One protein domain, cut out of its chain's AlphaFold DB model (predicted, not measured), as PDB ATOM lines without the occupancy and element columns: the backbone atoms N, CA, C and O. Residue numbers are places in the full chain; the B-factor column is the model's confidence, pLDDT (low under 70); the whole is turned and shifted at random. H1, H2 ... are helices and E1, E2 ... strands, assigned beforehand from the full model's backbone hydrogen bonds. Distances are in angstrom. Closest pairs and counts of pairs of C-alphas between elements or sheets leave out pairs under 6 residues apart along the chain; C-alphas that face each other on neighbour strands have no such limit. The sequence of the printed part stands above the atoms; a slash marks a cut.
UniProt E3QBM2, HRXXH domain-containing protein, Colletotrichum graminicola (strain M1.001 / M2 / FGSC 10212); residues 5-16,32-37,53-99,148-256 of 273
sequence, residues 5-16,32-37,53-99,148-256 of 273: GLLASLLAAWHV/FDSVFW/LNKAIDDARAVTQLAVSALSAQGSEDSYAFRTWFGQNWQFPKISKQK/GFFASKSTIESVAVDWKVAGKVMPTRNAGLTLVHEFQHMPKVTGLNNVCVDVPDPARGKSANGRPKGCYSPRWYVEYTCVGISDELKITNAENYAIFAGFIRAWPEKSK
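What this domain is: This is residues 5 to 16, 32 to 37, 53 to 99 and 148 to 256 of the 273 residues of the protein "HRXXH domain-containing protein" of Colletotrichum graminicola (strain M1.001 / M2 / FGSC 10212) (UniProt E3QBM2). Three helices, H2, H6 and H9, make the core: their centres form a triangle, and they cross one another at steep angles instead of lying side by side. Shorter helices pack round it, H1 beside part of H2, H3 beside H9 and H5 across the last residues of H9, while residues 191 to 230, with no named element, wind over the side away from H2 in wide loops. The printed part has 174 residues in four pieces, with ten named helices and one named strand in the order H1, E1, H2, H3, H4, H5, H6, H7, H8, H9, H10; E1 pairs with no named strand. The class is mostly helix, with 84 residues in named helices and 3 in the strand. The whole is compact, with a radius of gyration of the C-alphas of 15.6 A, and spans 46 by 38 by 33 A.

How they stand to each other: The printed part begins with H1, residues 5 to 13. E1, residues 35 to 37, is apart from H1. H2, residues 53 to 72, touches H1 with residues 61 to 68 alone, at a shallow tilt of 29 degrees, opposite ways; the closest C-alphas, of Leu 7 and Val 68, are 5.2 A apart. H3, residues 80 to 86, is close to H2 but not clearly touching, with C-alphas 71 and 82 at 7.8 A. H4, residues 148 to 151, is apart from H5, residues 156 to 164. H6, residues 175 to 184, touches H2 at a steep tilt of 60 degrees, the same way, and the closest C-alphas are those of Ala 60 and Gly 176, 4.2 A apart. H4 and H6 only just touch, with 3 pairs of C-alphas within 8 A; the closest are Phe 149 and Ala 175, 5.7 A. H7, residues 187 to 190, touches H1, closest at C-alphas 9 and 189, 5.6 A; it touches H6 only at the corner, and only just, with 3 pairs within 8 A, the closest C-alphas 184 and 190 at 6.1 A. H8, residues 231 to 234, and H3 only just touch, with 3 pairs within 8 A and C-alphas 86 and 234 closest at 5.3 A. H9, residues 238 to 250, touches H6 at a steep tilt of 44 degrees, opposite ways, with C-alphas 181 and 238 closest at 5.0 A. Residues 244 to 249 of H9 touch residues 63 to 70 of H2, about perpendicular at 81 degrees, and C-alphas 67 and 245 are closest at 5.2 A. H3 touches H9 at a shallow tilt of 16 degrees, opposite ways, with C-alphas 85 and 240 closest at 5.7 A. H5 touches residues 246 to 250 of H9, about perpendicular at 82 degrees, with C-alphas 160 and 250 closest at 4.3 A. H10, residues 252 to 255, touches H3, with C-alphas 81 and 255 closest at 5.5 A. In H2, H3 and H5 every O i to N i+4 pair is within hydrogen-bond range; the counts are 4 of 5 in H1, 5 of 6 in H6 and 8 of 9 in H9, and H4, H7, H8 and H10 are too short for such a pair.

Where its parts are: H1 begins at C-alpha 5, at (13.358, 26.092, 23.397), and is 12.6 A long from first to last C-alpha. H2, the longest helix, begins at C-alpha 53, at (19.833, 22.310, 47.194), and measures 27.8 A. H6 measures 14.8 A and H9 19.2 A. H10 ends at C-alpha 255, at (9.280, 41.492, 29.358).

The domain as a whole: The two C-alphas farthest apart, of Lys 99 and Tyr 221, are 47.6 A apart. Residues 17 to 31, 38 to 52 and 100 to 147 are not printed, with C-alpha gaps of 8.8, 9.5 and 33.1 A across the cuts. The link from H7 to H8, 40 residues, is long. The mean pLDDT of the printed part is 71.7, and 57 residues are under 70, among them 5 to 16, 87 to 99 and 202 to 214.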
ATOM      1  N   GLY A   5      12.488  27.253  23.093       41.28
ATOM      2  CA  GLY A   5      13.358  26.092  23.397       41.28
ATOM      3  C   GLY A   5      14.305  26.166  24.613       41.28
ATOM      4  O   GLY A   5      14.315  25.249  25.428       41.28
ATOM      5  N   LEU A   6      15.115  27.221  24.763       44.22
ATOM      6  CA  LEU A   6      16.321  27.172  25.623       44.22
ATOM      7  C   LEU A   6      16.072  27.303  27.133       44.22
ATOM      8  O   LEU A   6      16.767  26.668  27.921       44.22
ATOM      9  N   LEU A   7      15.033  28.029  27.548       44.97
ATOM     10  CA  LEU A   7      14.591  28.017  28.947       44.97
ATOM     11  C   LEU A   7      13.545  26.912  29.225       44.97
ATOM     12  O   LEU A   7      13.369  26.517  30.375       44.97
ATOM     13  N   ALA A   8      12.874  26.354  28.209       39.91
ATOM     14  CA  ALA A   8      11.959  25.224  28.406       39.91
ATOM     15  C   ALA A   8      12.707  23.911  28.703       39.91
ATOM     16  O   ALA A   8      12.201  23.085  29.464       39.91
ATOM     17  N   SER A   9      13.932  23.735  28.190       43.88
ATOM     18  CA  SER A   9      14.801  22.602  28.549       43.88
ATOM     19  C   SER A   9      15.162  22.576  30.034       43.88
ATOM     20  O   SER A   9      15.190  21.507  30.644       43.88
ATOM     21  N   LEU A  10      15.359  23.754  30.640       45.50
ATOM     22  CA  LEU A  10      15.518  23.887  32.086       45.50
ATOM     23  C   LEU A  10      14.261  23.360  32.794       45.50
ATOM     24  O   LEU A  10      14.376  22.499  33.652       45.50
ATOM     25  N   LEU A  11      13.050  23.770  32.387       43.12
ATOM     26  CA  LEU A  11      11.794  23.267  32.979       43.12
ATOM     27  C   LEU A  11      11.621  21.761  32.848       43.12
ATOM     28  O   LEU A  11      11.100  21.110  33.757       43.12
ATOM     29  N   ALA A  12      12.044  21.197  31.728       39.72
ATOM     30  CA  ALA A  12      11.924  19.778  31.507       39.72
ATOM     31  C   ALA A  12      12.894  18.987  32.419       39.72
ATOM     32  O   ALA A  12      12.448  17.975  32.964       39.72
ATOM     33  N   ALA A  13      14.108  19.500  32.715       40.41
ATOM     34  CA  ALA A  13      15.084  18.953  33.694       40.41
ATOM     35  C   ALA A  13      14.558  18.797  35.118       40.41
ATOM     36  O   ALA A  13      15.077  18.010  35.907       40.41
ATOM     37  N   TRP A  14      13.479  19.499  35.424       43.75
ATOM     38  CA  TRP A  14      12.930  19.599  36.761       43.75
ATOM     39  C   TRP A  14      11.691  18.734  37.018       43.75
ATOM     40  O   TRP A  14      11.319  18.533  38.172       43.75
ATOM     41  N   HIS A  15      11.074  18.165  35.982       36.97
ATOM     42  CA  HIS A  15       9.874  17.324  36.122       36.97
ATOM     43  C   HIS A  15      10.157  15.883  36.578       36.97
ATOM     44  O   HIS A  15       9.323  15.002  36.402       36.97
ATOM     45  N   VAL A  16      11.329  15.625  37.157       40.06
ATOM     46  CA  VAL A  16      11.667  14.324  37.753       40.06
ATOM     47  C   VAL A  16      11.185  14.228  39.214       40.06
ATOM     48  O   VAL A  16      11.201  13.143  39.780       40.06
ATOM     49  N   PHE A  32      17.858  14.773  31.327       68.25
ATOM     50  CA  PHE A  32      18.414  13.686  32.119       68.25
ATOM     51  C   PHE A  32      17.395  12.610  32.514       68.25
ATOM     52  O   PHE A  32      16.264  12.914  32.899       68.25
ATOM     53  N   ASP A  33      17.816  11.348  32.441       66.19
ATOM     54  CA  ASP A  33      16.968  10.201  32.778       66.19
ATOM     55  C   ASP A  33      16.700  10.085  34.282       66.19
ATOM     56  O   ASP A  33      15.688   9.520  34.700       66.19
ATOM     57  N   SER A  34      17.605  10.622  35.097       66.81
ATOM     58  CA  SER A  34      17.539  10.622  36.553       66.81
ATOM     59  C   SER A  34      18.379  11.754  37.146       66.81
ATOM     60  O   SER A  34      19.332  12.247  36.533       66.81
ATOM     61  N   VAL A  35      18.020  12.157  38.365       76.31
ATOM     62  CA  VAL A  35      18.711  13.192  39.138       76.31
ATOM     63  C   VAL A  35      19.119  12.611  40.489       76.31
ATOM     64  O   VAL A  35      18.279  12.072  41.206       76.31
ATOM     65  N   PHE A  36      20.394  12.740  40.845       74.94
ATOM     66  CA  PHE A  36      20.966  12.196  42.078       74.94
ATOM     67  C   PHE A  36      21.759  13.255  42.844       74.94
ATOM     68  O   PHE A  36      22.157  14.280  42.294       74.94
ATOM     69  N   TRP A  37      22.064  12.969  44.105       79.00
ATOM     70  CA  TRP A  37      23.109  13.654  44.863       79.00
ATOM     71  C   TRP A  37      24.041  12.627  45.503       79.00
ATOM     72  O   TRP A  37      23.643  11.495  45.778       79.00
ATOM     73  N   LEU A  53      19.824  22.642  48.612       87.00
ATOM     74  CA  LEU A  53      19.833  22.310  47.194       87.00
ATOM     75  C   LEU A  53      18.408  22.181  46.659       87.00
ATOM     76  O   LEU A  53      18.088  22.851  45.691       87.00
ATOM     77  N   ASN A  54      17.531  21.411  47.304       85.50
ATOM     78  CA  ASN A  54      16.138  21.279  46.868       85.50
ATOM     79  C   ASN A  54      15.423  22.635  46.822       85.50
ATOM     80  O   ASN A  54      14.755  22.945  45.842       85.50
ATOM     81  N   LYS A  55      15.654  23.506  47.813       89.12
ATOM     82  CA  LYS A  55      15.146  24.880  47.740       89.12
ATOM     83  C   LYS A  55      15.741  25.663  46.560       89.12
ATOM     84  O   LYS A  55      15.018  26.387  45.887       89.12
ATOM     85  N   ALA A  56      17.044  25.556  46.313       89.69
ATOM     86  CA  ALA A  56      17.691  26.228  45.187       89.69
ATOM     87  C   ALA A  56      17.149  25.732  43.838       89.69
ATOM     88  O   ALA A  56      16.953  26.525  42.924       89.69
ATOM     89  N   ILE A  57      16.870  24.432  43.740       84.00
ATOM     90  CA  ILE A  57      16.212  23.780  42.611       84.00
ATOM     91  C   ILE A  57      14.822  24.392  42.379       84.00
ATOM     92  O   ILE A  57      14.499  24.767  41.251       84.00
ATOM     93  N   ASP A  58      14.019  24.543  43.431       84.50
ATOM     94  CA  ASP A  58      12.686  25.146  43.339       84.50
ATOM     95  C   ASP A  58      12.751  26.630  42.947       84.50
ATOM     96  O   ASP A  58      12.018  27.075  42.060       84.50
ATOM     97  N   ASP A  59      13.684  27.388  43.529       88.31
ATOM     98  CA  ASP A  59      13.924  28.787  43.166       88.31
ATOM     99  C   ASP A  59      14.335  28.902  41.682       88.31
ATOM    100  O   ASP A  59      13.810  29.753  40.958       88.31
ATOM    101  N   ALA A  60      15.236  28.030  41.207       86.81
ATOM    102  CA  ALA A  60      15.693  27.979  39.818       86.81
ATOM    103  C   ALA A  60      14.548  27.645  38.851       86.81
ATOM    104  O   ALA A  60      14.424  28.284  37.800       86.81
ATOM    105  N   ARG A  61      13.676  26.691  39.209       80.88
ATOM    106  CA  ARG A  61      12.449  26.380  38.456       80.88
ATOM    107  C   ARG A  61      11.566  27.606  38.327       80.88
ATOM    108  O   ARG A  61      11.214  27.971  37.209       80.88
ATOM    109  N   ALA A  62      11.243  28.251  39.445       83.62
ATOM    110  CA  ALA A  62      10.312  29.371  39.472       83.62
ATOM    111  C   ALA A  62      10.775  30.522  38.563       83.62
ATOM    112  O   ALA A  62      10.004  31.027  37.748       83.62
ATOM    113  N   VAL A  63      12.051  30.912  38.634       82.44
ATOM    114  CA  VAL A  63      12.569  32.004  37.786       82.44
ATOM    115  C   VAL A  63      12.753  31.608  36.334       82.44
ATOM    116  O   VAL A  63      12.508  32.421  35.446       82.44
ATOM    117  N   THR A  64      13.110  30.351  36.078       79.00
ATOM    118  CA  THR A  64      13.148  29.812  34.721       79.00
ATOM    119  C   THR A  64      11.761  29.861  34.092       79.00
ATOM    120  O   THR A  64      11.638  30.309  32.960       79.00
ATOM    121  N   GLN A  65      10.703  29.451  34.804       77.25
ATOM    122  CA  GLN A  65       9.328  29.472  34.284       77.25
ATOM    123  C   GLN A  65       8.902  30.882  33.881       77.25
ATOM    124  O   GLN A  65       8.311  31.072  32.816       77.25
ATOM    125  N   LEU A  66       9.241  31.876  34.701       79.75
ATOM    126  CA  LEU A  66       8.985  33.278  34.387       79.75
ATOM    127  C   LEU A  66       9.755  33.729  33.146       79.75
ATOM    128  O   LEU A  66       9.173  34.349  32.259       79.75
ATOM    129  N   ALA A  67      11.037  33.380  33.048       76.75
ATOM    130  CA  ALA A  67      11.868  33.705  31.897       76.75
ATOM    131  C   ALA A  67      11.403  33.001  30.606       76.75
ATOM    132  O   ALA A  67      11.331  33.652  29.567       76.75
ATOM    133  N   VAL A  68      11.003  31.722  30.657       73.44
ATOM    134  CA  VAL A  68      10.345  31.031  29.528       73.44
ATOM    135  C   VAL A  68       9.105  31.796  29.115       73.44
ATOM    136  O   VAL A  68       8.953  32.120  27.941       73.44
ATOM    137  N   SER A  69       8.220  32.089  30.068       72.81
ATOM    138  CA  SER A  69       6.944  32.752  29.791       72.81
ATOM    139  C   SER A  69       7.164  34.122  29.147       72.81
ATOM    140  O   SER A  69       6.500  34.458  28.171       72.81
ATOM    141  N   ALA A  70       8.154  34.873  29.638       73.06
ATOM    142  CA  ALA A  70       8.593  36.139  29.066       73.06
ATOM    143  C   ALA A  70       9.073  35.996  27.615       73.06
ATOM    144  O   ALA A  70       8.621  36.749  26.758       73.06
ATOM    145  N   LEU A  71       9.945  35.026  27.325       71.19
ATOM    146  CA  LEU A  71      10.457  34.793  25.969       71.19
ATOM    147  C   LEU A  71       9.408  34.219  25.013       71.19
ATOM    148  O   LEU A  71       9.472  34.448  23.809       71.19
ATOM    149  N   SER A  72       8.428  33.493  25.538       70.88
ATOM    150  CA  SER A  72       7.378  32.852  24.740       70.88
ATOM    151  C   SER A  72       6.302  33.832  24.279       70.88
ATOM    152  O   SER A  72       5.524  33.509  23.379       70.88
ATOM    153  N   ALA A  73       6.232  35.016  24.896       70.75
ATOM    154  CA  ALA A  73       5.328  36.072  24.477       70.75
ATOM    155  C   ALA A  73       5.686  36.557  23.063       70.75
ATOM    156  O   ALA A  73       6.854  36.714  22.718       70.75
ATOM    157  N   GLN A  74       4.672  36.812  22.236       74.00
ATOM    158  CA  GLN A  74       4.878  37.355  20.895       74.00
ATOM    159  C   GLN A  74       5.558  38.730  20.966       74.00
ATOM    160  O   GLN A  74       5.082  39.600  21.696       74.00
ATOM    161  N   GLY A  75       6.629  38.934  20.191       71.81
ATOM    162  CA  GLY A  75       7.400  40.181  20.182       71.81
ATOM    163  C   GLY A  75       8.301  40.351  21.409       71.81
ATOM    164  O   GLY A  75       8.719  41.470  21.711       71.81
ATOM    165  N   SER A  76       8.554  39.285  22.178       73.38
ATOM    166  CA  SER A  76       9.444  39.330  23.344       73.38
ATOM    167  C   SER A  76      10.860  39.772  22.966       73.38
ATOM    168  O   SER A  76      11.514  40.436  23.771       73.38
ATOM    169  N   GLU A  77      11.289  39.499  21.732       71.56
ATOM    170  CA  GLU A  77      12.528  39.973  21.117       71.56
ATOM    171  C   GLU A  77      12.638  41.511  21.094       71.56
ATOM    172  O   GLU A  77      13.728  42.070  21.226       71.56
ATOM    173  N   ASP A  78      11.498  42.207  21.054       75.38
ATOM    174  CA  ASP A  78      11.404  43.669  21.086       75.38
ATOM    175  C   ASP A  78      11.256  44.240  22.507       75.38
ATOM    176  O   ASP A  78      11.079  45.454  22.692       75.38
ATOM    177  N   SER A  79      11.296  43.391  23.535       76.50
ATOM    178  CA  SER A  79      11.217  43.831  24.925       76.50
ATOM    179  C   SER A  79      12.528  44.472  25.390       76.50
ATOM    180  O   SER A  79      13.618  44.202  24.879       76.50
ATOM    181  N   TYR A  80      12.436  45.341  26.401       80.88
ATOM    182  CA  TYR A  80      13.623  45.917  27.038       80.88
ATOM    183  C   TYR A  80      14.520  44.823  27.628       80.88
ATOM    184  O   TYR A  80      15.740  44.865  27.464       80.88
ATOM    185  N   ALA A  81      13.912  43.834  28.292       77.19
ATOM    186  CA  ALA A  81      14.641  42.748  28.928       77.19
ATOM    187  C   ALA A  81      15.421  41.900  27.910       77.19
ATOM    188  O   ALA A  81      16.590  41.608  28.144       77.19
ATOM    189  N   PHE A  82      14.810  41.554  26.772       73.69
ATOM    190  CA  PHE A  82      15.470  40.746  25.744       73.69
ATOM    191  C   PHE A  82      16.674  41.468  25.142       73.69
ATOM    192  O   PHE A  82      17.793  40.965  25.220       73.69
ATOM    193  N   ARG A  83      16.480  42.692  24.631       75.94
ATOM    194  CA  ARG A  83      17.563  43.467  24.000       75.94
ATOM    195  C   ARG A  83      18.729  43.738  24.944       75.94
ATOM    196  O   ARG A  83      19.879  43.738  24.521       75.94
ATOM    197  N   THR A  84      18.437  43.947  26.225       73.44
ATOM    198  CA  THR A  84      19.473  44.159  27.237       73.44
ATOM    199  C   THR A  84      20.378  42.939  27.378       73.44
ATOM    200  O   THR A  84      21.602  43.071  27.348       73.44
ATOM    201  N   TRP A  85      19.775  41.764  27.579       76.25
ATOM    202  CA  TRP A  85      20.493  40.594  28.084       76.25
ATOM    203  C   TRP A  85      20.869  39.585  27.002       76.25
ATOM    204  O   TRP A  85      21.776  38.798  27.247       76.25
ATOM    205  N   PHE A  86      20.239  39.641  25.825       72.25
ATOM    206  CA  PHE A  86      20.469  38.717  24.708       72.25
ATOM    207  C   PHE A  86      20.741  39.407  23.360       72.25
ATOM    208  O   PHE A  86      21.086  38.726  22.404       72.25
ATOM    209  N   GLY A  87      20.629  40.735  23.247       68.75
ATOM    210  CA  GLY A  87      20.945  41.420  21.986       68.75
ATOM    211  C   GLY A  87      19.949  41.165  20.842       68.75
ATOM    212  O   GLY A  87      18.827  40.728  21.092       68.75
ATOM    213  N   GLN A  88      20.322  41.476  19.590       54.88
ATOM    214  CA  GLN A  88      19.407  41.420  18.422       54.88
ATOM    215  C   GLN A  88      19.476  40.137  17.555       54.88
ATOM    216  O   GLN A  88      18.555  39.892  16.777       54.88
ATOM    217  N   ASN A  89      20.509  39.293  17.673       47.69
ATOM    218  CA  ASN A  89      20.829  38.252  16.672       47.69
ATOM    219  C   ASN A  89      20.688  36.795  17.178       47.69
ATOM    220  O   ASN A  89      21.684  36.085  17.299       47.69
ATOM    221  N   TRP A  90      19.468  36.298  17.439       39.38
ATOM    222  CA  TRP A  90      19.263  34.950  18.018       39.38
ATOM    223  C   TRP A  90      18.440  33.967  17.153       39.38
ATOM    224  O   TRP A  90      17.429  34.353  16.565       39.38
ATOM    225  N   GLN A  91      18.821  32.674  17.118       32.16
ATOM    226  CA  GLN A  91      18.079  31.574  16.455       32.16
ATOM    227  C   GLN A  91      18.092  30.251  17.266       32.16
ATOM    228  O   GLN A  91      19.063  29.949  17.948       32.16
ATOM    229  N   PHE A  92      17.014  29.442  17.179       36.62
ATOM    230  CA  PHE A  92      16.725  28.282  18.060       36.62
ATOM    231  C   PHE A  92      16.746  26.887  17.372       36.62
ATOM    232  O   PHE A  92      16.208  26.756  16.269       36.62
ATOM    233  N   PRO A  93      17.190  25.810  18.069       28.11
ATOM    234  CA  PRO A  93      16.997  24.404  17.658       28.11
ATOM    235  C   PRO A  93      16.056  23.541  18.556       28.11
ATOM    236  O   PRO A  93      15.692  23.931  19.665       28.11
ATOM    237  N   LYS A  94      15.649  22.359  18.039       25.22
ATOM    238  CA  LYS A  94      14.674  21.370  18.589       25.22
ATOM    239  C   LYS A  94      15.337  20.178  19.319       25.22
ATOM    240  O   LYS A  94      16.515  19.918  19.106       25.22
ATOM    241  N   ILE A  95      14.575  19.432  20.137       28.36
ATOM    242  CA  ILE A  95      15.073  18.518  21.197       28.36
ATOM    243  C   ILE A  95      14.112  17.299  21.444       28.36
ATOM    244  O   ILE A  95      12.960  17.572  21.145       28.36
ATOM    245  N   SER A  96      14.559  16.075  21.937       27.20
ATOM    246  CA  SER A  96      13.958  14.658  22.096       27.20
ATOM    247  C   SER A  96      14.333  13.789  23.357       27.20
ATOM    248  O   SER A  96      15.451  13.963  23.822       27.20
ATOM    249  N   LYS A  97      13.457  12.858  23.879       34.72
ATOM    250  CA  LYS A  97      13.456  12.177  25.245       34.72
ATOM    251  C   LYS A  97      13.665  10.657  25.312       34.72
ATOM    252  O   LYS A  97      13.152   9.959  24.448       34.72
ATOM    253  N   GLN A  98      14.253  10.154  26.421       30.27
ATOM    254  CA  GLN A  98      14.024   8.791  26.961       30.27
ATOM    255  C   GLN A  98      14.411   8.605  28.463       30.27
ATOM    256  O   GLN A  98      14.882   9.539  29.100       30.27
ATOM    257  N   LYS A  99      14.138   7.405  29.017       37.06
ATOM    258  CA  LYS A  99      13.998   6.964  30.433       37.06
ATOM    259  C   LYS A  99      15.175   6.060  30.882       37.06
ATOM    260  O   LYS A  99      15.729   5.380  30.025       37.06
ATOM    261  N   GLY A 148      30.564  28.101  49.119       91.44
ATOM    262  CA  GLY A 148      29.951  29.408  48.871       91.44
ATOM    263  C   GLY A 148      28.481  29.331  48.438       91.44
ATOM    264  O   GLY A 148      27.687  30.174  48.854       91.44
ATOM    265  N   PHE A 149      28.085  28.293  47.688       93.44
ATOM    266  CA  PHE A 149      26.690  28.056  47.292       93.44
ATOM    267  C   PHE A 149      25.764  27.942  48.502       93.44
ATOM    268  O   PHE A 149      24.697  28.551  48.542       93.44
ATOM    269  N   PHE A 150      26.198  27.193  49.516       93.44
ATOM    270  CA  PHE A 150      25.423  26.928  50.728       93.44
ATOM    271  C   PHE A 150      25.504  28.065  51.755       93.44
ATOM    272  O   PHE A 150      24.637  28.176  52.624       93.44
ATOM    273  N   ALA A 151      26.532  28.912  51.657       90.12
ATOM    274  CA  ALA A 151      26.692  30.101  52.490       90.12
ATOM    275  C   ALA A 151      25.794  31.274  52.049       90.12
ATOM    276  O   ALA A 151      25.569  32.199  52.834       90.12
ATOM    277  N   SER A 152      25.264  31.240  50.819       81.50
ATOM    278  CA  SER A 152      24.336  32.253  50.314       81.50
ATOM    279  C   SER A 152      23.060  32.306  51.159       81.50
ATOM    280  O   SER A 152      22.278  31.357  51.195       81.50
ATOM    281  N   LYS A 153      22.804  33.458  51.787       80.81
ATOM    282  CA  LYS A 153      21.578  33.713  52.567       80.81
ATOM    283  C   LYS A 153      20.447  34.335  51.748       80.81
ATOM    284  O   LYS A 153      19.327  34.430  52.240       80.81
ATOM    285  N   SER A 154      20.729  34.767  50.521       82.56
ATOM    286  CA  SER A 154      19.746  35.440  49.679       82.56
ATOM    287  C   SER A 154      18.688  34.466  49.187       82.56
ATOM    288  O   SER A 154      18.999  33.408  48.640       82.56
ATOM    289  N   THR A 155      17.424  34.839  49.366       85.69
ATOM    290  CA  THR A 155      16.285  34.164  48.739       85.69
ATOM    291  C   THR A 155      15.996  34.790  47.385       85.69
ATOM    292  O   THR A 155      16.400  35.926  47.122       85.69
ATOM    293  N   ILE A 156      15.251  34.097  46.529       82.69
ATOM    294  CA  ILE A 156      14.884  34.662  45.232       82.69
ATOM    295  C   ILE A 156      14.015  35.930  45.340       82.69
ATOM    296  O   ILE A 156      14.095  36.817  44.491       82.69
ATOM    297  N   GLU A 157      13.243  36.075  46.417       84.56
ATOM    298  CA  GLU A 157      12.497  37.297  46.732       84.56
ATOM    299  C   GLU A 157      13.443  38.453  47.052       84.56
ATOM    300  O   GLU A 157      13.263  39.548  46.520       84.56
ATOM    301  N   SER A 158      14.473  38.209  47.872       82.38
ATOM    302  CA  SER A 158      15.475  39.234  48.188       82.38
ATOM    303  C   SER A 158      16.229  39.692  46.940       82.38
ATOM    304  O   SER A 158      16.434  40.886  46.764       82.38
ATOM    305  N   VAL A 159      16.510  38.776  46.004       77.56
ATOM    306  CA  VAL A 159      17.110  39.125  44.710       77.56
ATOM    307  C   VAL A 159      16.206  40.078  43.929       77.56
ATOM    308  O   VAL A 159      16.673  41.098  43.433       77.56
ATOM    309  N   ALA A 160      14.903  39.799  43.851       81.12
ATOM    310  CA  ALA A 160      13.960  40.674  43.157       81.12
ATOM    311  C   ALA A 160      13.873  42.077  43.790       81.12
ATOM    312  O   ALA A 160      13.716  43.067  43.072       81.12
ATOM    313  N   VAL A 161      13.984  42.168  45.120       81.81
ATOM    314  CA  VAL A 161      14.051  43.446  45.845       81.81
ATOM    315  C   VAL A 161      15.352  44.183  45.526       81.81
ATOM    316  O   VAL A 161      15.283  45.350  45.141       81.81
ATOM    317  N   ASP A 162      16.502  43.506  45.606       77.50
ATOM    318  CA  ASP A 162      17.819  44.079  45.292       77.50
ATOM    319  C   ASP A 162      17.849  44.655  43.871       77.50
ATOM    320  O   ASP A 162      18.340  45.762  43.646       77.50
ATOM    321  N   TRP A 163      17.260  43.932  42.914       75.44
ATOM    322  CA  TRP A 163      17.086  44.400  41.545       75.44
ATOM    323  C   TRP A 163      16.239  45.672  41.480       75.44
ATOM    324  O   TRP A 163      16.665  46.651  40.880       75.44
ATOM    325  N   LYS A 164      15.085  45.735  42.149       75.06
ATOM    326  CA  LYS A 164      14.227  46.934  42.128       75.06
ATOM    327  C   LYS A 164      14.901  48.190  42.679       75.06
ATOM    328  O   LYS A 164      14.559  49.290  42.252       75.06
ATOM    329  N   VAL A 165      15.865  48.035  43.585       71.31
ATOM    330  CA  VAL A 165      16.677  49.137  44.120       71.31
ATOM    331  C   VAL A 165      18.044  49.262  43.432       71.31
ATOM    332  O   VAL A 165      18.904  50.017  43.901       71.31
ATOM    333  N   ALA A 166      18.260  48.549  42.316       56.78
ATOM    334  CA  ALA A 166      19.528  48.476  41.595       56.78
ATOM    335  C   ALA A 166      19.877  49.798  40.893       56.78
ATOM    336  O   ALA A 166      19.706  49.998  39.697       56.78
ATOM    337  N   GLY A 167      20.443  50.686  41.700       50.88
ATOM    338  CA  GLY A 167      21.427  51.711  41.364       50.88
ATOM    339  C   GLY A 167      22.465  51.873  42.488       50.88
ATOM    340  O   GLY A 167      23.364  52.699  42.371       50.88
ATOM    341  N   LYS A 168      22.348  51.093  43.585       47.28
ATOM    342  CA  LYS A 168      23.148  51.228  44.820       47.28
ATOM    343  C   LYS A 168      23.814  49.932  45.307       47.28
ATOM    344  O   LYS A 168      24.879  50.009  45.908       47.28
ATOM    345  N   VAL A 169      23.244  48.753  45.033       53.25
ATOM    346  CA  VAL A 169      23.764  47.452  45.505       53.25
ATOM    347  C   VAL A 169      23.763  46.444  44.354       53.25
ATOM    348  O   VAL A 169      22.893  46.480  43.486       53.25
ATOM    349  N   MET A 170      24.785  45.589  44.307       57.94
ATOM    350  CA  MET A 170      24.837  44.449  43.390       57.94
ATOM    351  C   MET A 170      23.720  43.467  43.759       57.94
ATOM    352  O   MET A 170      23.680  43.086  44.927       57.94
ATOM    353  N   PRO A 171      22.858  43.027  42.821       62.12
ATOM    354  CA  PRO A 171      21.888  41.986  43.124       62.12
ATOM    355  C   PRO A 171      22.621  40.775  43.676       62.12
ATOM    356  O   PRO A 171      23.557  40.271  43.044       62.12
ATOM    357  N   THR A 172      22.254  40.352  44.881       66.19
ATOM    358  CA  THR A 172      22.960  39.251  45.520       66.19
ATOM    359  C   THR A 172      22.704  37.980  44.710       66.19
ATOM    360  O   THR A 172      21.555  37.667  44.400       66.19
ATOM    361  N   ARG A 173      23.745  37.232  44.321       72.69
ATOM    362  CA  ARG A 173      23.525  35.921  43.692       72.69
ATOM    363  C   ARG A 173      22.916  34.985  44.731       72.69
ATOM    364  O   ARG A 173      23.468  34.843  45.817       72.69
ATOM    365  N   ASN A 174      21.789  34.359  44.394       87.56
ATOM    366  CA  ASN A 174      21.239  33.266  45.187       87.56
ATOM    367  C   ASN A 174      21.588  31.909  44.562       87.56
ATOM    368  O   ASN A 174      21.965  31.799  43.390       87.56
ATOM    369  N   ALA A 175      21.416  30.857  45.356       91.69
ATOM    370  CA  ALA A 175      21.661  29.483  44.940       91.69
ATOM    371  C   ALA A 175      20.825  29.081  43.703       91.69
ATOM    372  O   ALA A 175      21.336  28.413  42.811       91.69
ATOM    373  N   GLY A 176      19.574  29.548  43.593       91.12
ATOM    374  CA  GLY A 176      18.722  29.256  42.435       91.12
ATOM    375  C   GLY A 176      19.242  29.849  41.122       91.12
ATOM    376  O   GLY A 176      19.362  29.135  40.131       91.12
ATOM    377  N   LEU A 177      19.622  31.130  41.107       90.06
ATOM    378  CA  LEU A 177      20.228  31.756  39.925       90.06
ATOM    379  C   LEU A 177      21.599  31.167  39.591       90.06
ATOM    380  O   LEU A 177      21.942  31.070  38.418       90.06
ATOM    381  N   THR A 178      22.342  30.713  40.602       92.19
ATOM    382  CA  THR A 178      23.585  29.962  40.381       92.19
ATOM    383  C   THR A 178      23.306  28.667  39.611       92.19
ATOM    384  O   THR A 178      24.009  28.367  38.657       92.19
ATOM    385  N   LEU A 179      22.241  27.924  39.934       91.38
ATOM    386  CA  LEU A 179      21.878  26.736  39.151       91.38
ATOM    387  C   LEU A 179      21.437  27.085  37.722       91.38
ATOM    388  O   LEU A 179      21.813  26.379  36.791       91.38
ATOM    389  N   VAL A 180      20.685  28.176  37.525       89.06
ATOM    390  CA  VAL A 180      20.311  28.640  36.172       89.06
ATOM    391  C   VAL A 180      21.553  28.903  35.321       89.06
ATOM    392  O   VAL A 180      21.573  28.500  34.158       89.06
ATOM    393  N   HIS A 181      22.570  29.535  35.915       92.12
ATOM    394  CA  HIS A 181      23.878  29.757  35.306       92.12
ATOM    395  C   HIS A 181      24.544  28.425  34.929       92.12
ATOM    396  O   HIS A 181      24.772  28.171  33.748       92.12
ATOM    397  N   GLU A 182      24.777  27.531  35.898       91.44
ATOM    398  CA  GLU A 182      25.500  26.273  35.649       91.44
ATOM    399  C   GLU A 182      24.835  25.406  34.582       91.44
ATOM    400  O   GLU A 182      25.491  24.698  33.819       91.44
ATOM    401  N   PHE A 183      23.510  25.460  34.502       88.56
ATOM    402  CA  PHE A 183      22.761  24.660  33.547       88.56
ATOM    403  C   PHE A 183      22.972  25.123  32.103       88.56
ATOM    404  O   PHE A 183      22.830  24.313  31.188       88.56
ATOM    405  N   GLN A 184      23.383  26.376  31.877       85.56
ATOM    406  CA  GLN A 184      23.747  26.847  30.537       85.56
ATOM    407  C   GLN A 184      25.050  26.229  30.023       85.56
ATOM    408  O   GLN A 184      25.263  26.124  28.814       85.56
ATOM    409  N   HIS A 185      25.907  25.761  30.928       88.31
ATOM    410  CA  HIS A 185      27.101  25.007  30.574       88.31
ATOM    411  C   HIS A 185      26.805  23.539  30.262       88.31
ATOM    412  O   HIS A 185      27.739  22.792  30.011       88.31
ATOM    413  N   MET A 186      25.552  23.071  30.297       86.31
ATOM    414  CA  MET A 186      25.244  21.653  30.097       86.31
ATOM    415  C   MET A 186      24.680  21.406  28.696       86.31
ATOM    416  O   MET A 186      23.559  21.821  28.413       86.31
ATOM    417  N   PRO A 187      25.347  20.613  27.842       80.38
ATOM    418  CA  PRO A 187      24.898  20.353  26.475       80.38
ATOM    419  C   PRO A 187      23.602  19.552  26.456       80.38
ATOM    420  O   PRO A 187      22.816  19.660  25.525       80.38
ATOM    421  N   LYS A 188      23.368  18.738  27.492       77.81
ATOM    422  CA  LYS A 188      22.115  18.002  27.656       77.81
ATOM    423  C   LYS A 188      20.950  18.930  28.001       77.81
ATOM    424  O   LYS A 188      19.824  18.544  27.749       77.81
ATOM    425  N   VAL A 189      21.206  20.129  28.529       76.88
ATOM    426  CA  VAL A 189      20.176  21.148  28.786       76.88
ATOM    427  C   VAL A 189      20.048  22.090  27.589       76.88
ATOM    428  O   VAL A 189      18.949  22.311  27.090       76.88
ATOM    429  N   THR A 190      21.157  22.637  27.097       72.38
ATOM    430  CA  THR A 190      21.136  23.687  26.068       72.38
ATOM    431  C   THR A 190      21.130  23.149  24.637       72.38
ATOM    432  O   THR A 190      20.753  23.856  23.701       72.38
ATOM    433  N   GLY A 191      21.490  21.882  24.440       75.75
ATOM    434  CA  GLY A 191      21.856  21.325  23.141       75.75
ATOM    435  C   GLY A 191      23.314  21.645  22.795       75.75
ATOM    436  O   GLY A 191      23.828  22.706  23.137       75.75
ATOM    437  N   LEU A 192      23.986  20.735  22.082       76.62
ATOM    438  CA  LEU A 192      25.434  20.808  21.808       76.62
ATOM    439  C   LEU A 192      25.905  22.133  21.185       76.62
ATOM    440  O   LEU A 192      27.027  22.552  21.445       76.62
ATOM    441  N   ASN A 193      25.056  22.794  20.398       75.62
ATOM    442  CA  ASN A 193      25.409  24.025  19.690       75.62
ATOM    443  C   ASN A 193      25.115  25.308  20.485       75.62
ATOM    444  O   ASN A 193      25.442  26.386  20.006       75.62
ATOM    445  N   ASN A 194      24.501  25.209  21.669       76.06
ATOM    446  CA  ASN A 194      24.107  26.372  22.479       76.06
ATOM    447  C   ASN A 194      24.728  26.335  23.882       76.06
ATOM    448  O   ASN A 194      24.210  26.921  24.831       76.06
ATOM    449  N   VAL A 195      25.806  25.575  24.036       82.12
ATOM    450  CA  VAL A 195      26.549  25.483  25.289       82.12
ATOM    451  C   VAL A 195      27.168  26.841  25.556       82.12
ATOM    452  O   VAL A 195      27.964  27.334  24.759       82.12
ATOM    453  N   CYS A 196      26.789  27.440  26.676       87.12
ATOM    454  CA  CYS A 196      27.348  28.713  27.078       87.12
ATOM    455  C   CYS A 196      28.719  28.522  27.725       87.12
ATOM    456  O   CYS A 196      29.050  27.459  28.258       87.12
ATOM    457  N   VAL A 197      29.496  29.594  27.725       87.81
ATOM    458  CA  VAL A 197      30.770  29.721  28.426       87.81
ATOM    459  C   VAL A 197      30.666  30.814  29.483       87.81
ATOM    460  O   VAL A 197      29.729  31.613  29.486       87.81
ATOM    461  N   ASP A 198      31.638  30.841  30.388       86.69
ATOM    462  CA  ASP A 198      31.876  31.996  31.244       86.69
ATOM    463  C   ASP A 198      32.641  33.036  30.439       86.69
ATOM    464  O   ASP A 198      33.874  32.992  30.356       86.69
ATOM    465  N   VAL A 199      31.912  33.941  29.785       85.44
ATOM    466  CA  VAL A 199      32.541  34.950  28.933       85.44
ATOM    467  C   VAL A 199      33.433  35.840  29.801       85.44
ATOM    468  O   VAL A 199      32.951  36.414  30.783       85.44
ATOM    469  N   PRO A 200      34.727  35.987  29.461       80.62
ATOM    470  CA  PRO A 200      35.598  36.950  30.110       80.62
ATOM    471  C   PRO A 200      35.011  38.354  30.061       80.62
ATOM    472  O   PRO A 200      34.603  38.828  29.006       80.62
ATOM    473  N   ASP A 201      35.033  39.044  31.190       73.81
ATOM    474  CA  ASP A 201      34.808  40.476  31.219       73.81
ATOM    475  C   ASP A 201      36.058  41.154  30.625       73.81
ATOM    476  O   ASP A 201      37.133  41.101  31.244       73.81
ATOM    477  N   PRO A 202      35.954  41.771  29.430       65.75
ATOM    478  CA  PRO A 202      37.104  42.344  28.732       65.75
ATOM    479  C   PRO A 202      37.784  43.454  29.539       65.75
ATOM    480  O   PRO A 202      38.946  43.773  29.298       65.75
ATOM    481  N   ALA A 203      37.090  44.007  30.530       63.59
ATOM    482  CA  ALA A 203      37.521  45.164  31.276       63.59
ATOM    483  C   ALA A 203      38.026  44.798  32.699       63.59
ATOM    484  O   ALA A 203      38.723  45.589  33.333       63.59
ATOM    485  N   ARG A 204      37.781  43.577  33.216       64.50
ATOM    486  CA  ARG A 204      38.250  43.148  34.564       64.50
ATOM    487  C   ARG A 204      39.635  42.492  34.604       64.50
ATOM    488  O   ARG A 204      40.079  42.074  35.683       64.50
ATOM    489  N   GLY A 205      40.333  42.429  33.471       65.06
ATOM    490  CA  GLY A 205      41.670  41.842  33.376       65.06
ATOM    491  C   GLY A 205      41.706  40.381  33.847       65.06
ATOM    492  O   GLY A 205      40.743  39.629  33.696       65.06
ATOM    493  N   LYS A 206      42.834  39.960  34.430       64.12
ATOM    494  CA  LYS A 206      43.040  38.587  34.918       64.12
ATOM    495  C   LYS A 206      42.862  38.487  36.444       64.12
ATOM    496  O   LYS A 206      43.131  39.431  37.186       64.12
ATOM    497  N   SER A 207      42.368  37.356  36.937       61.69
ATOM    498  CA  SER A 207      42.385  36.947  38.345       61.69
ATOM    499  C   SER A 207      43.817  36.683  38.820       61.69
ATOM    500  O   SER A 207      44.752  36.620  38.024       61.69
ATOM    501  N   ALA A 208      43.989  36.490  40.131       58.25
ATOM    502  CA  ALA A 208      45.294  36.222  40.745       58.25
ATOM    503  C   ALA A 208      46.002  34.972  40.176       58.25
ATOM    504  O   ALA A 208      47.221  34.885  40.219       58.25
ATOM    505  N   ASN A 209      45.251  34.031  39.596       55.97
ATOM    506  CA  ASN A 209      45.776  32.845  38.909       55.97
ATOM    507  C   ASN A 209      45.920  33.028  37.381       55.97
ATOM    508  O   ASN A 209      46.024  32.046  36.650       55.97
ATOM    509  N   GLY A 210      45.885  34.267  36.879       58.12
ATOM    510  CA  GLY A 210      46.107  34.592  35.468       58.12
ATOM    511  C   GLY A 210      44.934  34.289  34.527       58.12
ATOM    512  O   GLY A 210      45.062  34.514  33.322       58.12
ATOM    513  N   ARG A 211      43.791  33.809  35.038       60.94
ATOM    514  CA  ARG A 211      42.587  33.561  34.228       60.94
ATOM    515  C   ARG A 211      41.822  34.862  33.985       60.94
ATOM    516  O   ARG A 211      41.772  35.691  34.882       60.94
ATOM    517  N   PRO A 212      41.217  35.093  32.815       59.84
ATOM    518  CA  PRO A 212      40.332  36.241  32.644       59.84
ATOM    519  C   PRO A 212      39.186  36.192  33.666       59.84
ATOM    520  O   PRO A 212      38.621  35.124  33.903       59.84
ATOM    521  N   LYS A 213      38.857  37.319  34.307       68.81
ATOM    522  CA  LYS A 213      37.711  37.365  35.229       68.81
ATOM    523  C   LYS A 213      36.426  37.323  34.412       68.81
ATOM    524  O   LYS A 213      36.268  38.140  33.516       68.81
ATOM    525  N   GLY A 214      35.527  36.394  34.719       64.88
ATOM    526  CA  GLY A 214      34.259  36.264  34.005       64.88
ATOM    527  C   GLY A 214      33.327  37.455  34.215       64.88
ATOM    528  O   GLY A 214      33.415  38.198  35.208       64.88
ATOM    529  N   CYS A 215      32.416  37.613  33.264       73.19
ATOM    530  CA  CYS A 215      31.337  38.557  33.370       73.19
ATOM    531  C   CYS A 215      30.245  38.018  34.292       73.19
ATOM    532  O   CYS A 215      29.458  37.153  33.917       73.19
ATOM    533  N   TYR A 216      30.188  38.584  35.496       69.62
ATOM    534  CA  TYR A 216      29.296  38.132  36.563       69.62
ATOM    535  C   TYR A 216      28.463  39.258  37.200       69.62
ATOM    536  O   TYR A 216      28.022  39.150  38.344       69.62
ATOM    537  N   SER A 217      28.344  40.407  36.525       69.38
ATOM    538  CA  SER A 217      27.693  41.597  37.083       69.38
ATOM    539  C   SER A 217      26.693  42.217  36.114       69.38
ATOM    540  O   SER A 217      27.049  42.487  34.966       69.38
ATOM    541  N   PRO A 218      25.485  42.557  36.591       58.34
ATOM    542  CA  PRO A 218      24.491  43.256  35.792       58.34
ATOM    543  C   PRO A 218      24.603  44.787  35.829       58.34
ATOM    544  O   PRO A 218      23.669  45.459  35.403       58.34
ATOM    545  N   ARG A 219      25.656  45.373  36.423       63.38
ATOM    546  CA  ARG A 219      25.695  46.829  36.654       63.38
ATOM    547  C   ARG A 219      25.503  47.623  35.342       63.38
ATOM    548  O   ARG A 219      25.900  47.209  34.260       63.38
ATOM    549  N   TRP A 220      24.902  48.801  35.466       51.22
ATOM    550  CA  TRP A 220      24.624  49.701  34.338       51.22
ATOM    551  C   TRP A 220      25.542  50.932  34.310       51.22
ATOM    552  O   TRP A 220      25.624  51.614  33.299       51.22
ATOM    553  N   TYR A 221      26.231  51.212  35.424       44.59
ATOM    554  CA  TYR A 221      26.987  52.454  35.663       44.59
ATOM    555  C   TYR A 221      28.498  52.256  35.816       44.59
ATOM    556  O   TYR A 221      29.217  53.188  36.158       44.59
ATOM    557  N   VAL A 222      28.992  51.039  35.602       48.50
ATOM    558  CA  VAL A 222      30.428  50.785  35.460       48.50
ATOM    559  C   VAL A 222      30.638  50.173  34.096       48.50
ATOM    560  O   VAL A 222      29.849  49.342  33.666       48.50
ATOM    561  N   GLU A 223      31.735  50.554  33.471       44.44
ATOM    562  CA  GLU A 223      32.251  50.111  32.170       44.44
ATOM    563  C   GLU A 223      32.526  48.582  32.072       44.44
ATOM    564  O   GLU A 223      33.084  48.117  31.089       44.44
ATOM    565  N   TYR A 224      32.146  47.790  33.089       56.16
ATOM    566  CA  TYR A 224      32.681  46.457  33.429       56.16
ATOM    567  C   TYR A 224      31.564  45.433  33.748       56.16
ATOM    568  O   TYR A 224      31.433  44.994  34.900       56.16
ATOM    569  N   THR A 225      30.637  45.178  32.809       70.94
ATOM    570  CA  THR A 225      29.372  44.465  33.106       70.94
ATOM    571  C   THR A 225      28.840  43.635  31.938       70.94
ATOM    572  O   THR A 225      29.198  43.847  30.783       70.94
ATOM    573  N   CYS A 226      27.926  42.703  32.226       77.06
ATOM    574  CA  CYS A 226      27.406  41.745  31.230       77.06
ATOM    575  C   CYS A 226      26.388  42.346  30.277       77.06
ATOM    576  O   CYS A 226      25.974  41.709  29.311       77.06
ATOM    577  N   VAL A 227      26.025  43.598  30.536       77.50
ATOM    578  CA  VAL A 227      25.304  44.450  29.598       77.50
ATOM    579  C   VAL A 227      26.241  44.959  28.495       77.50
ATOM    580  O   VAL A 227      25.796  45.132  27.364       77.50
ATOM    581  N   GLY A 228      27.518  45.201  28.815       75.44
ATOM    582  CA  GLY A 228      28.482  45.867  27.933       75.44
ATOM    583  C   GLY A 228      29.229  44.955  26.955       75.44
ATOM    584  O   GLY A 228      29.883  45.464  26.049       75.44
ATOM    585  N   ILE A 229      29.145  43.629  27.106       81.19
ATOM    586  CA  ILE A 229      29.720  42.676  26.136       81.19
ATOM    587  C   ILE A 229      28.899  42.658  24.831       81.19
ATOM    588  O   ILE A 229      27.738  43.071  24.828       81.19
ATOM    589  N   SER A 230      29.488  42.197  23.718       83.00
ATOM    590  CA  SER A 230      28.786  42.163  22.422       83.00
ATOM    591  C   SER A 230      27.571  41.236  22.458       83.00
ATOM    592  O   SER A 230      27.509  40.309  23.266       83.00
ATOM    593  N   ASP A 231      26.611  41.459  21.567       79.69
ATOM    594  CA  ASP A 231      25.389  40.656  21.514       79.69
ATOM    595  C   ASP A 231      25.687  39.171  21.249       79.69
ATOM    596  O   ASP A 231      25.089  38.301  21.879       79.69
ATOM    597  N   GLU A 232      26.691  38.870  20.421       81.25
ATOM    598  CA  GLU A 232      27.165  37.505  20.150       81.25
ATOM    599  C   GLU A 232      27.741  36.829  21.406       81.25
ATOM    600  O   GLU A 232      27.626  35.615  21.592       81.25
ATOM    601  N   LEU A 233      28.347  37.617  22.295       83.88
ATOM    602  CA  LEU A 233      28.875  37.133  23.565       83.88
ATOM    603  C   LEU A 233      27.782  37.006  24.627       83.88
ATOM    604  O   LEU A 233      27.809  36.067  25.415       83.88
ATOM    605  N   LYS A 234      26.786  37.897  24.644       82.81
ATOM    606  CA  LYS A 234      25.666  37.832  25.598       82.81
ATOM    607  C   LYS A 234      24.907  36.521  25.496       82.81
ATOM    608  O   LYS A 234      24.607  35.899  26.510       82.81
ATOM    609  N   ILE A 235      24.627  36.095  24.272       82.12
ATOM    610  CA  ILE A 235      23.867  34.874  24.003       82.12
ATOM    611  C   ILE A 235      24.656  33.583  24.253       82.12
ATOM    612  O   ILE A 235      24.075  32.505  24.314       82.12
ATOM    613  N   THR A 236      25.977  33.686  24.395       85.19
ATOM    614  CA  THR A 236      26.856  32.563  24.735       85.19
ATOM    615  C   THR A 236      27.375  32.643  26.171       85.19
ATOM    616  O   THR A 236      28.123  31.763  26.589       85.19
ATOM    617  N   ASN A 237      26.966  33.651  26.953       88.12
ATOM    618  CA  ASN A 237      27.369  33.822  28.346       88.12
ATOM    619  C   ASN A 237      26.339  33.219  29.308       88.12
ATOM    620  O   ASN A 237      25.200  33.682  29.378       88.12
ATOM    621  N   ALA A 238      26.752  32.244  30.119       88.94
ATOM    622  CA  ALA A 238      25.862  31.572  31.070       88.94
ATOM    623  C   ALA A 238      25.229  32.546  32.080       88.94
ATOM    624  O   ALA A 238      24.039  32.456  32.399       88.94
ATOM    625  N   GLU A 239      25.999  33.542  32.524       88.44
ATOM    626  CA  GLU A 239      25.516  34.539  33.475       88.44
ATOM    627  C   GLU A 239      24.378  35.396  32.902       88.44
ATOM    628  O   GLU A 239      23.457  35.747  33.639       88.44
ATOM    629  N   ASN A 240      24.375  35.707  31.600       86.62
ATOM    630  CA  ASN A 240      23.323  36.532  30.998       86.62
ATOM    631  C   ASN A 240      21.936  35.884  31.130       86.62
ATOM    632  O   ASN A 240      20.956  36.593  31.354       86.62
ATOM    633  N   TYR A 241      21.847  34.552  31.095       87.31
ATOM    634  CA  TYR A 241      20.596  33.824  31.327       87.31
ATOM    635  C   TYR A 241      20.132  33.914  32.783       87.31
ATOM    636  O   TYR A 241      18.953  34.170  33.042       87.31
ATOM    637  N   ALA A 242      21.049  33.739  33.738       88.12
ATOM    638  CA  ALA A 242      20.740  33.880  35.160       88.12
ATOM    639  C   ALA A 242      20.314  35.317  35.492       88.12
ATOM    640  O   ALA A 242      19.303  35.543  36.162       88.12
ATOM    641  N   ILE A 243      21.033  36.302  34.956       86.56
ATOM    642  CA  ILE A 243      20.696  37.712  35.100       86.56
ATOM    643  C   ILE A 243      19.323  38.012  34.489       86.56
ATOM    644  O   ILE A 243      18.496  38.632  35.159       86.56
ATOM    645  N   PHE A 244      19.048  37.554  33.265       85.31
ATOM    646  CA  PHE A 244      17.745  37.736  32.629       85.31
ATOM    647  C   PHE A 244      16.620  37.152  33.492       85.31
ATOM    648  O   PHE A 244      15.628  37.833  33.749       85.31
ATOM    649  N   ALA A 245      16.782  35.932  34.012       86.94
ATOM    650  CA  ALA A 245      15.783  35.299  34.872       86.94
ATOM    651  C   ALA A 245      15.523  36.096  36.164       86.94
ATOM    652  O   ALA A 245      14.368  36.322  36.538       86.94
ATOM    653  N   GLY A 246      16.584  36.591  36.813       86.25
ATOM    654  CA  GLY A 246      16.470  37.478  37.973       86.25
ATOM    655  C   GLY A 246      15.792  38.813  37.639       86.25
ATOM    656  O   GLY A 246      14.910  39.263  38.372       86.25
ATOM    657  N   PHE A 247      16.144  39.414  36.502       85.44
ATOM    658  CA  PHE A 247      15.578  40.673  36.024       85.44
ATOM    659  C   PHE A 247      14.074  40.554  35.752       85.44
ATOM    660  O   PHE A 247      13.295  41.389  36.202       85.44
ATOM    661  N   ILE A 248      13.641  39.493  35.066       85.94
ATOM    662  CA  ILE A 248      12.223  39.240  34.771       85.94
ATOM    663  C   ILE A 248      11.426  38.995  36.051       85.94
ATOM    664  O   ILE A 248      10.298  39.471  36.178       85.94
ATOM    665  N   ARG A 249      12.005  38.292  37.031       87.69
ATOM    666  CA  ARG A 249      11.372  38.110  38.343       87.69
ATOM    667  C   ARG A 249      11.123  39.449  39.043       87.69
ATOM    668  O   ARG A 249      10.090  39.600  39.699       87.69
ATOM    669  N   ALA A 250      12.058  40.390  38.920       86.62
ATOM    670  CA  ALA A 250      11.952  41.721  39.505       86.62
ATOM    671  C   ALA A 250      10.965  42.622  38.744       86.62
ATOM    672  O   ALA A 250      10.115  43.253  39.372       86.62
ATOM    673  N   TRP A 251      11.040  42.642  37.413       86.38
ATOM    674  CA  TRP A 251      10.252  43.520  36.543       86.38
ATOM    675  C   TRP A 251       9.571  42.745  35.410       86.38
ATOM    676  O   TRP A 251       9.964  42.857  34.241       86.38
ATOM    677  N   PRO A 252       8.528  41.958  35.715       86.69
ATOM    678  CA  PRO A 252       7.832  41.171  34.701       86.69
ATOM    679  C   PRO A 252       7.203  42.051  33.610       86.69
ATOM    680  O   PRO A 252       7.073  41.637  32.466       86.69
ATOM    681  N   GLU A 253       6.849  43.300  33.907       86.06
ATOM    682  CA  GLU A 253       6.318  44.239  32.920       86.06
ATOM    683  C   GLU A 253       7.330  44.632  31.834       86.06
ATOM    684  O   GLU A 253       6.920  44.979  30.726       86.06
ATOM    685  N   LYS A 254       8.637  44.541  32.116       83.12
ATOM    686  CA  LYS A 254       9.718  44.853  31.161       83.12
ATOM    687  C   LYS A 254       9.957  43.742  30.138       83.12
ATOM    688  O   LYS A 254      10.728  43.946  29.200       83.12
ATOM    689  N   SER A 255       9.297  42.597  30.315       80.62
ATOM    690  CA  SER A 255       9.280  41.492  29.358       80.62
ATOM    691  C   SER A 255       8.272  41.693  28.230       80.62
ATOM    692  O   SER A 255       8.280  40.947  27.255       80.62
ATOM    693  N   LYS A 256       7.358  42.658  28.376       80.94
ATOM    694  CA  LYS A 256       6.343  42.937  27.365       80.94
ATOM    695  C   LYS A 256       6.991  43.687  26.195       80.94
ATOM    696  O   LYS A 256       7.847  44.545  26.442       80.94
TER     697      LYS A 256